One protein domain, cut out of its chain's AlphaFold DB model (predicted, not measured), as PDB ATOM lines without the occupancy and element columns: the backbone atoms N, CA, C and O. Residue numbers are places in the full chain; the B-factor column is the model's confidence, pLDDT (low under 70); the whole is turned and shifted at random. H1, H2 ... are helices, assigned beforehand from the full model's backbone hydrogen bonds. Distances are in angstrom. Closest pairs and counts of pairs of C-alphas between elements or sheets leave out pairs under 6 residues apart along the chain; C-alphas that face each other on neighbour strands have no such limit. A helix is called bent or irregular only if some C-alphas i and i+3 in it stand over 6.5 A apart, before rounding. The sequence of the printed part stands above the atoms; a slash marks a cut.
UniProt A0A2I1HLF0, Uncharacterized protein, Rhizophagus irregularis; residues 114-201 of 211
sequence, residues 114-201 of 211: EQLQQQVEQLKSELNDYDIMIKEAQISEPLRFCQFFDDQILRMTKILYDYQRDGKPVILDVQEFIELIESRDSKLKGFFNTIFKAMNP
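What this domain is: This is residues 114 to 201 of the 211 residues of an uncharacterized protein of Rhizophagus irregularis (UniProt A0A2I1HLF0). A long helical arm, H1, sticks out with residues 114 to 135 from a small head of three helices, where the second long helix, H2, has the short helices H3 and H4 beside it. H1 and H2 follow each other round a corner in the chain, and after H2 the chain folds back beside it, with H3 crossing its direction. The printed part has 88 residues with four named helices in the order H1, H2, H3, H4 and no named strand, and its class is all helix. The whole is extended, with a radius of gyration of the C-alphas of 21.5 A and spans of 68 by 34 by 15 A; the arm makes much of the length.

How they stand to each other: H1, residues 114 to 138, and H2, residues 141 to 165, are the longest helices, with 25 residues each. They are apart, though a tight link of 2 residues joins them. H3, residues 174 to 184, only just touches H2, with 3 pairs of C-alphas within 8 A. H2 touches H3 with residues 156 to 159 alone; the closest C-alphas of the two helices are those of Met 156 and Ile 181, 6.7 A apart. The lines of H2 and H3 are about perpendicular, at 84 degrees. H4, residues 191 to 199, is close to H2 but not clearly touching; their closest C-alphas, those of Gln 152 and Phe 191, are 7.5 A apart. H2 and H4 run opposite ways at a steep tilt of 66 degrees. H3 and H4 are also close but not clearly touching, with the C-alphas of Ile 178 and Phe 192 the closest at 7.0 A. They run opposite ways at a steep tilt of 40 degrees. H1 is apart from H3 and from H4. In H1, H2, H3 and H4 every O i to N i+4 pair is within hydrogen-bond range.

Where its parts are: H1 measures 36.1 A from C-alpha 114 at (39.153, -28.470, -136.374) to C-alpha 138. H2 also measures 36.1 A, from C-alpha 141 at (20.816, -30.883, -96.792) to C-alpha 165. H3 is 15.7 A long from C-alpha 174 to C-alpha 184. H4 is 12.5 A long and ends with C-alpha 199 at (18.795, -23.355, -77.730).

The domain as a whole: The C-alphas farthest apart, those of Glu 114 and Leu 172, are 69.2 A apart. Without the stretches that stand free, the body has 47 residues and spans 39 by 21 by 16 A. The printed part has no cut and no long link. The mean pLDDT of the printed part is 88.2; residues 137 to 139 and residue 201 are under 70.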
ATOM      1  N   GLU A 114      39.516 -29.686-137.104       83.62
ATOM      2  CA  GLU A 114      39.153 -28.470-136.374       83.62
ATOM      3  C   GLU A 114      37.713 -28.501-135.837       83.62
ATOM      4  O   GLU A 114      37.485 -28.174-134.674       83.62
ATOM      5  N   GLN A 115      36.738 -28.945-136.636       85.31
ATOM      6  CA  GLN A 115      35.344 -29.087-136.197       85.31
ATOM      7  C   GLN A 115      35.191 -30.170-135.123       85.31
ATOM      8  O   GLN A 115      34.469 -29.973-134.146       85.31
ATOM      9  N   LEU A 116      35.898 -31.297-135.261       88.12
ATOM     10  CA  LEU A 116      35.916 -32.343-134.233       88.12
ATOM     11  C   LEU A 116      36.564 -31.847-132.937       88.12
ATOM     12  O   LEU A 116      36.064 -32.131-131.853       88.12
ATOM     13  N   GLN A 117      37.648 -31.077-133.032       91.56
ATOM     14  CA  GLN A 117      38.292 -30.459-131.871       91.56
ATOM     15  C   GLN A 117      37.353 -29.480-131.160       91.56
ATOM     16  O   GLN A 117      37.250 -29.527-129.936       91.56
ATOM     17  N   GLN A 118      36.625 -28.649-131.912       93.69
ATOM     18  CA  GLN A 118      35.615 -27.750-131.349       93.69
ATOM     19  C   GLN A 118      34.494 -28.517-130.639       93.69
ATOM     20  O   GLN A 118      34.140 -28.168-129.515       93.69
ATOM     21  N   GLN A 119      33.980 -29.595-131.241       94.62
ATOM     22  CA  GLN A 119      32.956 -30.435-130.610       94.62
ATOM     23  C   GLN A 119      33.456 -31.106-129.328       94.62
ATOM     24  O   GLN A 119      32.734 -31.150-128.335       94.62
ATOM     25  N   VAL A 120      34.692 -31.612-129.327       95.69
ATOM     26  CA  VAL A 120      35.305 -32.200-128.130       95.69
ATOM     27  C   VAL A 120      35.410 -31.166-127.016       95.69
ATOM     28  O   VAL A 120      35.120 -31.482-125.865       95.69
ATOM     29  N   GLU A 121      35.806 -29.937-127.337       95.94
ATOM     30  CA  GLU A 121      35.939 -28.884-126.333       95.94
ATOM     31  C   GLU A 121      34.580 -28.456-125.766       95.94
ATOM     32  O   GLU A 121      34.430 -28.317-124.553       95.94
ATOM     33  N   GLN A 122      33.561 -28.365-126.620       95.81
ATOM     34  CA  GLN A 122      32.193 -28.080-126.197       95.81
ATOM     35  C   GLN A 122      31.634 -29.181-125.278       95.81
ATOM     36  O   GLN A 122      31.129 -28.893-124.194       95.81
ATOM     37  N   LEU A 123      31.813 -30.455-125.639       96.19
ATOM     38  CA  LEU A 123      31.379 -31.582-124.807       96.19
ATOM     39  C   LEU A 123      32.105 -31.633-123.456       96.19
ATOM     40  O   LEU A 123      31.501 -31.984-122.444       96.19
ATOM     41  N   LYS A 124      33.392 -31.264-123.404       96.06
ATOM     42  CA  LYS A 124      34.115 -31.143-122.128       96.06
ATOM     43  C   LYS A 124      33.519 -30.055-121.240       96.06
ATOM     44  O   LYS A 124      33.406 -30.283-120.038       96.06
ATOM     45  N   SER A 125      33.155 -28.899-121.804       94.12
ATOM     46  CA  SER A 125      32.507 -27.840-121.019       94.12
ATOM     47  C   SER A 125      31.163 -28.293-120.455       94.12
ATOM     48  O   SER A 125      30.942 -28.150-119.257       94.12
ATOM     49  N   GLU A 126      30.331 -28.956-121.263       94.19
ATOM     50  CA  GLU A 126      29.042 -29.487-120.807       94.19
ATOM     51  C   GLU A 126      29.214 -30.513-119.677       94.19
ATOM     52  O   GLU A 126      28.513 -30.456-118.669       94.19
ATOM     53  N   LEU A 127      30.185 -31.428-119.790       93.19
ATOM     54  CA  LEU A 127      30.482 -32.395-118.727       93.19
ATOM     55  C   LEU A 127      30.929 -31.729-117.421       93.19
ATOM     56  O   LEU A 127      30.569 -32.201-116.344       93.19
ATOM     57  N   ASN A 128      31.704 -30.648-117.507       93.38
ATOM     58  CA  ASN A 128      32.142 -29.907-116.330       93.38
ATOM     59  C   ASN A 128      30.961 -29.222-115.624       93.38
ATOM     60  O   ASN A 128      30.863 -29.276-114.398       93.38
ATOM     61  N   ASP A 129      30.031 -28.652-116.389       89.19
ATOM     62  CA  ASP A 129      28.814 -28.050-115.843       89.19
ATOM     63  C   ASP A 129      27.939 -29.102-115.143       89.19
ATOM     64  O   ASP A 129      27.476 -28.885-114.019       89.19
ATOM     65  N   TYR A 130      27.782 -30.289-115.742       84.56
ATOM     66  CA  TYR A 130      27.073 -31.401-115.103       84.56
ATOM     67  C   TYR A 130      27.747 -31.874-113.811       84.56
ATOM     68  O   TYR A 130      27.049 -32.166-112.841       84.56
ATOM     69  N   ASP A 131      29.079 -31.934-113.758       85.31
ATOM     70  CA  ASP A 131      29.810 -32.328-112.547       85.31
ATOM     71  C   ASP A 131      29.607 -31.317-111.403       85.31
ATOM     72  O   ASP A 131      29.408 -31.710-110.252       85.31
ATOM     73  N   ILE A 132      29.562 -30.015-111.710       83.44
ATOM     74  CA  ILE A 132      29.214 -28.967-110.735       83.44
ATOM     75  C   ILE A 132      27.778 -29.160-110.234       83.44
ATOM     76  O   ILE A 132      27.560 -29.208-109.023       83.44
ATOM     77  N   MET A 133      26.810 -29.348-111.137       79.06
ATOM     78  CA  MET A 133      25.410 -29.574-110.756       79.06
ATOM     79  C   MET A 133      25.234 -30.833-109.898       79.06
ATOM     80  O   MET A 133      24.472 -30.823-108.931       79.06
ATOM     81  N   ILE A 134      25.940 -31.921-110.222       77.69
ATOM     82  CA  ILE A 134      25.902 -33.171-109.455       77.69
ATOM     83  C   ILE A 134      26.526 -32.969-108.078       77.69
ATOM     84  O   ILE A 134      25.937 -33.405-107.090       77.69
ATOM     85  N   LYS A 135      27.673 -32.287-107.981       76.25
ATOM     86  CA  LYS A 135      28.285 -31.936-106.693       76.25
ATOM     87  C   LYS A 135      27.320 -31.128-105.843       76.25
ATOM     88  O   LYS A 135      27.080 -31.500-104.701       76.25
ATOM     89  N   GLU A 136      26.702 -30.091-106.396       70.25
ATOM     90  CA  GLU A 136      25.713 -29.289-105.676       70.25
ATOM     91  C   GLU A 136      24.501 -30.118-105.240       70.25
ATOM     92  O   GLU A 136      24.054 -29.985-104.098       70.25
ATOM     93  N   ALA A 137      23.986 -30.998-106.100       68.38
ATOM     94  CA  ALA A 137      22.862 -31.881-105.789       68.38
ATOM     95  C   ALA A 137      23.208 -32.971-104.755       68.38
ATOM     96  O   ALA A 137      22.333 -33.396-104.002       68.38
ATOM     97  N   GLN A 138      24.467 -33.413-104.699       67.31
ATOM     98  CA  GLN A 138      24.966 -34.409-103.744       67.31
ATOM     99  C   GLN A 138      25.377 -33.815-102.393       67.31
ATOM    100  O   GLN A 138      25.535 -34.575-101.433       67.31
ATOM    101  N   ILE A 139      25.531 -32.489-102.272       68.44
ATOM    102  CA  ILE A 139      25.657 -31.846-100.959       68.44
ATOM    103  C   ILE A 139      24.336 -32.078-100.228       68.44
ATOM    104  O   ILE A 139      23.326 -31.424-100.500       68.44
ATOM    105  N   SER A 140      24.360 -33.035 -99.300       72.62
ATOM    106  CA  SER A 140      23.219 -33.363 -98.460       72.62
ATOM    107  C   SER A 140      22.732 -32.106 -97.735       72.62
ATOM    108  O   SER A 140      23.520 -31.231 -97.371       72.62
ATOM    109  N   GLU A 141      21.423 -32.001 -97.523       72.81
ATOM    110  CA  GLU A 141      20.816 -30.883 -96.792       72.81
ATOM    111  C   GLU A 141      21.511 -30.599 -95.434       72.81
ATOM    112  O   GLU A 141      21.775 -29.429 -95.147       72.81
ATOM    113  N   PRO A 142      21.954 -31.619 -94.658       77.06
ATOM    114  CA  PRO A 142      22.800 -31.406 -93.482       77.06
ATOM    115  C   PRO A 142      24.129 -30.697 -93.774       77.06
ATOM    116  O   PRO A 142      24.541 -29.836 -93.002       77.06
ATOM    117  N   LEU A 143      24.801 -31.017 -94.884       78.94
ATOM    118  CA  LEU A 143      26.084 -30.407 -95.242       78.94
ATOM    119  C   LEU A 143      25.909 -28.945 -95.691       78.94
ATOM    120  O   LEU A 143      26.715 -28.098 -95.308       78.94
ATOM    121  N   ARG A 144      24.823 -28.625 -96.415       81.75
ATOM    122  CA  ARG A 144      24.454 -27.231 -96.745       81.75
ATOM    123  C   ARG A 144      24.180 -26.416 -95.485       81.75
ATOM    124  O   ARG A 144      24.618 -25.272 -95.386       81.75
ATOM    125  N   PHE A 145      23.470 -27.007 -94.525       84.31
ATOM    126  CA  PHE A 145      23.191 -26.360 -93.249       84.31
ATOM    127  C   PHE A 145      24.473 -26.089 -92.456       84.31
ATOM    128  O   PHE A 145      24.649 -24.966 -91.997       84.31
ATOM    129  N   CYS A 146      25.382 -27.065 -92.339       86.56
ATOM    130  CA  CYS A 146      26.663 -26.861 -91.659       86.56
ATOM    131  C   CYS A 146      27.463 -25.722 -92.301       86.56
ATOM    132  O   CYS A 146      27.889 -24.817 -91.599       86.56
ATOM    133  N   GLN A 147      27.578 -25.698 -93.634       88.50
ATOM    134  CA  GLN A 147      28.279 -24.623 -94.346       88.50
ATOM    135  C   GLN A 147      27.644 -23.248 -94.116       88.50
ATOM    136  O   GLN A 147      28.352 -22.270 -93.872       88.50
ATOM    137  N   PHE A 148      26.312 -23.164 -94.179       90.50
ATOM    138  CA  PHE A 148      25.589 -21.935 -93.865       90.50
ATOM    139  C   PHE A 148      25.850 -21.494 -92.421       90.50
ATOM    140  O   PHE A 148      26.163 -20.332 -92.177       90.50
ATOM    141  N   PHE A 149      25.739 -22.415 -91.465       91.50
ATOM    142  CA  PHE A 149      25.938 -22.127 -90.052       91.50
ATOM    143  C   PHE A 149      27.372 -21.663 -89.766       91.50
ATOM    144  O   PHE A 149      27.559 -20.652 -89.092       91.50
ATOM    145  N   ASP A 150      28.368 -22.338 -90.338       93.31
ATOM    146  CA  ASP A 150      29.783 -21.996 -90.199       93.31
ATOM    147  C   ASP A 150      30.082 -20.596 -90.755       93.31
ATOM    148  O   ASP A 150      30.733 -19.793 -90.081       93.31
ATOM    149  N   ASP A 151      29.562 -20.255 -91.943       94.69
ATOM    150  CA  ASP A 151      29.712 -18.914 -92.535       94.69
ATOM    151  C   ASP A 151      29.084 -17.833 -91.639       94.69
ATOM    152  O   ASP A 151      29.683 -16.782 -91.406       94.69
ATOM    153  N   GLN A 152      27.906 -18.098 -91.077       94.50
ATOM    154  CA  GLN A 152      27.214 -17.157 -90.195       94.50
ATOM    155  C   GLN A 152      27.952 -16.962 -88.860       94.50
ATOM    156  O   GLN A 152      28.128 -15.826 -88.409       94.50
ATOM    157  N   ILE A 153      28.464 -18.035 -88.247       94.12
ATOM    158  CA  ILE A 153      29.300 -17.946 -87.040       94.12
ATOM    159  C   ILE A 153      30.589 -17.176 -87.329       94.12
ATOM    160  O   ILE A 153      30.970 -16.305 -86.543       94.12
ATOM    161  N   LEU A 154      31.248 -17.436 -88.461       96.25
ATOM    162  CA  LEU A 154      32.475 -16.740 -88.848       96.25
ATOM    163  C   LEU A 154      32.246 -15.230 -89.013       96.25
ATOM    164  O   LEU A 154      33.024 -14.418 -88.508       96.25
ATOM    165  N   ARG A 155      31.160 -14.835 -89.682       95.31
ATOM    166  CA  ARG A 155      30.771 -13.423 -89.833       95.31
ATOM    167  C   ARG A 155      30.515 -12.760 -88.487       95.31
ATOM    168  O   ARG A 155      31.083 -11.706 -88.202       95.31
ATOM    169  N   MET A 156      29.693 -13.393 -87.650       94.25
ATOM    170  CA  MET A 156      29.331 -12.867 -86.337       94.25
ATOM    171  C   MET A 156      30.565 -12.722 -85.438       94.25
ATOM    172  O   MET A 156      30.795 -11.661 -84.868       94.25
ATOM    173  N   THR A 157      31.403 -13.757 -85.353       93.88
ATOM    174  CA  THR A 157      32.634 -13.728 -84.548       93.88
ATOM    175  C   THR A 157      33.595 -12.644 -85.019       93.88
ATOM    176  O   THR A 157      34.111 -11.908 -84.183       93.88
ATOM    177  N   LYS A 158      33.786 -12.467 -86.332       95.50
ATOM    178  CA  LYS A 158      34.605 -11.373 -86.871       95.50
ATOM    179  C   LYS A 158      34.100 -10.001 -86.417       95.50
ATOM    180  O   LYS A 158      34.895  -9.193 -85.948       95.50
ATOM    181  N   ILE A 159      32.790  -9.760 -86.491       93.69
ATOM    182  CA  ILE A 159      32.182  -8.506 -86.022       93.69
ATOM    183  C   ILE A 159      32.454  -8.276 -84.534       93.69
ATOM    184  O   ILE A 159      32.778  -7.153 -84.147       93.69
ATOM    185  N   LEU A 160      32.330  -9.322 -83.712       91.81
ATOM    186  CA  LEU A 160      32.564  -9.246 -82.270       91.81
ATOM    187  C   LEU A 160      34.041  -9.004 -81.942       91.81
ATOM    188  O   LEU A 160      34.342  -8.160 -81.101       91.81
ATOM    189  N   TYR A 161      34.961  -9.662 -82.650       92.81
ATOM    190  CA  TYR A 161      36.392  -9.395 -82.524       92.81
ATOM    191  C   TYR A 161      36.730  -7.956 -82.910       92.81
ATOM    192  O   TYR A 161      37.462  -7.288 -82.186       92.81
ATOM    193  N   ASP A 162      36.184  -7.452 -84.016       92.56
ATOM    194  CA  ASP A 162      36.386  -6.066 -84.446       92.56
ATOM    195  C   ASP A 162      35.836  -5.083 -83.406       92.56
ATOM    196  O   ASP A 162      36.517  -4.143 -83.013       92.56
ATOM    197  N   TYR A 163      34.637  -5.345 -82.887       91.06
ATOM    198  CA  TYR A 163      34.014  -4.539 -81.840       91.06
ATOM    199  C   TYR A 163      34.836  -4.502 -80.540       91.06
ATOM    200  O   TYR A 163      34.983  -3.442 -79.933       91.06
ATOM    201  N   GLN A 164      35.408  -5.637 -80.135       88.06
ATOM    202  CA  GLN A 164      36.264  -5.723 -78.953       88.06
ATOM    203  C   GLN A 164      37.628  -5.053 -79.179       88.06
ATOM    204  O   GLN A 164      38.149  -4.405 -78.271       88.06
ATOM    205  N   ARG A 165      38.199  -5.163 -80.388       90.75
ATOM    206  CA  ARG A 165      39.433  -4.451 -80.768       90.75
ATOM    207  C   ARG A 165      39.262  -2.935 -80.742       90.75
ATOM    208  O   ARG A 165      40.208  -2.244 -80.379       90.75
ATOM    209  N   ASP A 166      38.065  -2.435 -81.044       90.12
ATOM    210  CA  ASP A 166      37.717  -1.012 -80.929       90.12
ATOM    211  C   ASP A 166      37.663  -0.518 -79.459       90.12
ATOM    212  O   ASP A 166      37.385   0.657 -79.220       90.12
ATOM    213  N   GLY A 167      37.889  -1.387 -78.461       86.19
ATOM    214  CA  GLY A 167      37.881  -1.033 -77.036       86.19
ATOM    215  C   GLY A 167      36.486  -0.746 -76.472       86.19
ATOM    216  O   GLY A 167      36.360  -0.109 -75.425       86.19
ATOM    217  N   LYS A 168      35.433  -1.179 -77.172       84.88
ATOM    218  CA  LYS A 168      34.043  -0.933 -76.776       84.88
ATOM    219  C   LYS A 168      33.610  -1.873 -75.640       84.88
ATOM    220  O   LYS A 168      34.077  -3.013 -75.582       84.88
ATOM    221  N   PRO A 169      32.734  -1.414 -74.725       83.88
ATOM    222  CA  PRO A 169      32.268  -2.221 -73.601       83.88
ATOM    223  C   PRO A 169      31.427  -3.409 -74.076       83.88
ATOM    224  O   PRO A 169      30.808  -3.357 -75.133       83.88
ATOM    225  N   VAL A 170      31.383  -4.477 -73.279       84.06
ATOM    226  CA  VAL A 170      30.560  -5.656 -73.584       84.06
ATOM    227  C   VAL A 170      29.085  -5.259 -73.629       84.06
ATOM    228  O   VAL A 170      28.580  -4.644 -72.691       84.06
ATOM    229  N   ILE A 171      28.395  -5.641 -74.704       87.69
ATOM    230  CA  ILE A 171      26.954  -5.430 -74.835       87.69
ATOM    231  C   ILE A 171      26.231  -6.494 -74.011       87.69
ATOM    232  O   ILE A 171      26.424  -7.690 -74.225       87.69
ATOM    233  N   LEU A 172      25.409  -6.045 -73.066       87.06
ATOM    234  CA  LEU A 172      24.596  -6.909 -72.207       87.06
ATOM    235  C   LEU A 172      23.118  -6.909 -72.610       87.06
ATOM    236  O   LEU A 172      22.395  -7.840 -72.259       87.06
ATOM    237  N   ASP A 173      22.675  -5.888 -73.346       91.75
ATOM    238  CA  ASP A 173      21.320  -5.819 -73.874       91.75
ATOM    239  C   ASP A 173      21.185  -6.632 -75.173       91.75
ATOM    240  O   ASP A 173      22.003  -6.547 -76.090       91.75
ATOM    241  N   VAL A 174      20.135  -7.451 -75.249       87.50
ATOM    242  CA  VAL A 174      19.921  -8.368 -76.378       87.50
ATOM    243  C   VAL A 174      19.535  -7.614 -77.648       87.50
ATOM    244  O   VAL A 174      19.943  -8.011 -78.740       87.50
ATOM    245  N   GLN A 175      18.754  -6.542 -77.527       90.69
ATOM    246  CA  GLN A 175      18.289  -5.773 -78.673       90.69
ATOM    247  C   GLN A 175      19.444  -4.961 -79.268       90.69
ATOM    248  O   GLN A 175      19.665  -5.020 -80.477       90.69
ATOM    249  N   GLU A 176      20.255  -4.322 -78.422       91.81
ATOM    250  CA  GLU A 176      21.489  -3.643 -78.836       91.81
ATOM    251  C   GLU A 176      22.480  -4.609 -79.505       91.81
ATOM    252  O   GLU A 176      23.134  -4.263 -80.492       91.81
ATOM    253  N   PHE A 177      22.577  -5.846 -79.005       91.31
ATOM    254  CA  PHE A 177      23.443  -6.871 -79.584       91.31
ATOM    255  C   PHE A 177      22.992  -7.281 -80.993       91.31
ATOM    256  O   PHE A 177      23.816  -7.376 -81.907       91.31
ATOM    257  N   ILE A 178      21.687  -7.496 -81.185       91.81
ATOM    258  CA  ILE A 178      21.109  -7.814 -82.498       91.81
ATOM    259  C   ILE A 178      21.346  -6.651 -83.466       91.81
ATOM    260  O   ILE A 178      21.841  -6.866 -84.573       91.81
ATOM    261  N   GLU A 179      21.061  -5.421 -83.043       92.75
ATOM    262  CA  GLU A 179      21.243  -4.228 -83.873       92.75
ATOM    263  C   GLU A 179      22.704  -4.020 -84.281       92.75
ATOM    264  O   GLU A 179      22.979  -3.702 -85.442       92.75
ATOM    265  N   LEU A 180      23.663  -4.266 -83.383       92.44
ATOM    266  CA  LEU A 180      25.086  -4.190 -83.713       92.44
ATOM    267  C   LEU A 180      25.459  -5.158 -84.843       92.44
ATOM    268  O   LEU A 180      26.171  -4.786 -85.778       92.44
ATOM    269  N   ILE A 181      25.033  -6.413 -84.728       93.50
ATOM    270  CA  ILE A 181      25.444  -7.468 -85.652       93.50
ATOM    271  C   ILE A 181      24.763  -7.281 -87.010       93.50
ATOM    272  O   ILE A 181      25.437  -7.320 -88.041       93.50
ATOM    273  N   GLU A 182      23.455  -7.016 -87.020       93.50
ATOM    274  CA  GLU A 182      22.678  -6.853 -88.253       93.50
ATOM    275  C   GLU A 182      23.006  -5.547 -88.994       93.50
ATOM    276  O   GLU A 182      22.934  -5.510 -90.224       93.50
ATOM    277  N   SER A 183      23.403  -4.482 -88.282       92.44
ATOM    278  CA  SER A 183      23.845  -3.228 -88.915       92.44
ATOM    279  C   SER A 183      25.218  -3.343 -89.579       92.44
ATOM    280  O   SER A 183      25.482  -2.647 -90.560       92.44
ATOM    281  N   ARG A 184      26.094  -4.221 -89.070       92.00
ATOM    282  CA  ARG A 184      27.442  -4.444 -89.614       92.00
ATOM    283  C   ARG A 184      27.476  -5.480 -90.740       92.00
ATOM    284  O   ARG A 184      28.272  -5.317 -91.662       92.00
ATOM    285  N   ASP A 185      26.630  -6.510 -90.700       93.38
ATOM    286  CA  ASP A 185      26.441  -7.447 -91.817       93.38
ATOM    287  C   ASP A 185      24.960  -7.839 -91.948       93.38
ATOM    288  O   ASP A 185      24.406  -8.580 -91.133       93.38
ATOM    289  N   SER A 186      24.323  -7.382 -93.029       92.94
ATOM    290  CA  SER A 186      22.912  -7.662 -93.313       92.94
ATOM    291  C   SER A 186      22.619  -9.148 -93.537       92.94
ATOM    292  O   SER A 186      21.469  -9.568 -93.394       92.94
ATOM    293  N   LYS A 187      23.637  -9.968 -93.842       92.44
ATOM    294  CA  LYS A 187      23.489 -11.424 -93.980       92.44
ATOM    295  C   LYS A 187      23.262 -12.139 -92.654       92.44
ATOM    296  O   LYS A 187      22.845 -13.291 -92.690       92.44
ATOM    297  N   LEU A 188      23.517 -11.480 -91.523       93.50
ATOM    298  CA  LEU A 188      23.287 -12.027 -90.183       93.50
ATOM    299  C   LEU A 188      21.860 -11.780 -89.673       93.50
ATOM    300  O   LEU A 188      21.515 -12.187 -88.560       93.50
ATOM    301  N   LYS A 189      21.011 -11.131 -90.479       93.75
ATOM    302  CA  LYS A 189      19.647 -10.781 -90.091       93.75
ATOM    303  C   LYS A 189      18.831 -12.008 -89.690       93.75
ATOM    304  O   LYS A 189      18.630 -12.928 -90.478       93.75
ATOM    305  N   GLY A 190      18.337 -12.014 -88.454       90.00
ATOM    306  CA  GLY A 190      17.555 -13.113 -87.888       90.00
ATOM    307  C   GLY A 190      18.364 -14.347 -87.467       90.00
ATOM    308  O   GLY A 190      17.783 -15.266 -86.880       90.00
ATOM    309  N   PHE A 191      19.681 -14.384 -87.692       93.00
ATOM    310  CA  PHE A 191      20.527 -15.521 -87.322       93.00
ATOM    311  C   PHE A 191      20.564 -15.736 -85.801       93.00
ATOM    312  O   PHE A 191      20.285 -16.839 -85.325       93.00
ATOM    313  N   PHE A 192      20.781 -14.672 -85.021       90.88
ATOM    314  CA  PHE A 192      20.767 -14.750 -83.555       90.88
ATOM    315  C   PHE A 192      19.426 -15.268 -83.016       90.88
ATOM    316  O   PHE A 192      19.390 -16.185 -82.198       90.88
ATOM    317  N   ASN A 193      18.310 -14.747 -83.534       88.94
ATOM    318  CA  ASN A 193      16.967 -15.207 -83.168       88.94
ATOM    319  C   ASN A 193      16.751 -16.694 -83.483       88.94
ATOM    320  O   ASN A 193      16.032 -17.387 -82.762       88.94
ATOM    321  N   THR A 194      17.369 -17.186 -84.556       88.69
ATOM    322  CA  THR A 194      17.311 -18.596 -84.957       88.69
ATOM    323  C   THR A 194      18.054 -19.471 -83.949       88.69
ATOM    324  O   THR A 194      17.477 -20.439 -83.451       88.69
ATOM    325  N   ILE A 195      19.274 -19.084 -83.560       89.56
ATOM    326  CA  ILE A 195      20.050 -19.760 -82.509       89.56
ATOM    327  C   ILE A 195      19.299 -19.727 -81.175       89.56
ATOM    328  O   ILE A 195      19.120 -20.764 -80.540       89.56
ATOM    329  N   PHE A 196      18.802 -18.560 -80.766       86.94
ATOM    330  CA  PHE A 196      18.091 -18.390 -79.501       86.94
ATOM    331  C   PHE A 196      16.873 -19.321 -79.399       86.94
ATOM    332  O   PHE A 196      16.693 -20.013 -78.397       86.94
ATOM    333  N   LYS A 197      16.069 -19.415 -80.469       85.12
ATOM    334  CA  LYS A 197      14.918 -20.333 -80.546       85.12
ATOM    335  C   LYS A 197      15.317 -21.810 -80.556       85.12
ATOM    336  O   LYS A 197      14.535 -22.645 -80.100       85.12
ATOM    337  N   ALA A 198      16.480 -22.144 -81.115       84.38
ATOM    338  CA  ALA A 198      16.993 -23.510 -81.137       84.38
ATOM    339  C   ALA A 198      17.493 -23.946 -79.751       84.38
ATOM    340  O   ALA A 198      17.164 -25.042 -79.303       84.38
ATOM    341  N   MET A 199      18.226 -23.074 -79.053       83.38
ATOM    342  CA  MET A 199      18.795 -23.355 -77.730       83.38
ATOM    343  C   MET A 199      17.768 -23.276 -76.596       83.38
ATOM    344  O   MET A 199      17.966 -23.890 -75.552       83.38
ATOM    345  N   ASN A 200      16.665 -22.546 -76.789       81.50
ATOM    346  CA  ASN A 200      15.581 -22.442 -75.816       81.50
ATOM    347  C   ASN A 200      14.256 -22.995 -76.377       81.50
ATOM    348  O   ASN A 200      13.350 -22.231 -76.729       81.50
ATOM    349  N   PRO A 201      14.101 -24.332 -76.456       67.19
ATOM    350  CA  PRO A 201      12.872 -24.946 -76.946       67.19
ATOM    351  C   PRO A 201      11.670 -24.705 -76.015       67.19
ATOM    352  O   PRO A 201      10.541 -24.685 -76.497       67.19
TER     353      PRO A 201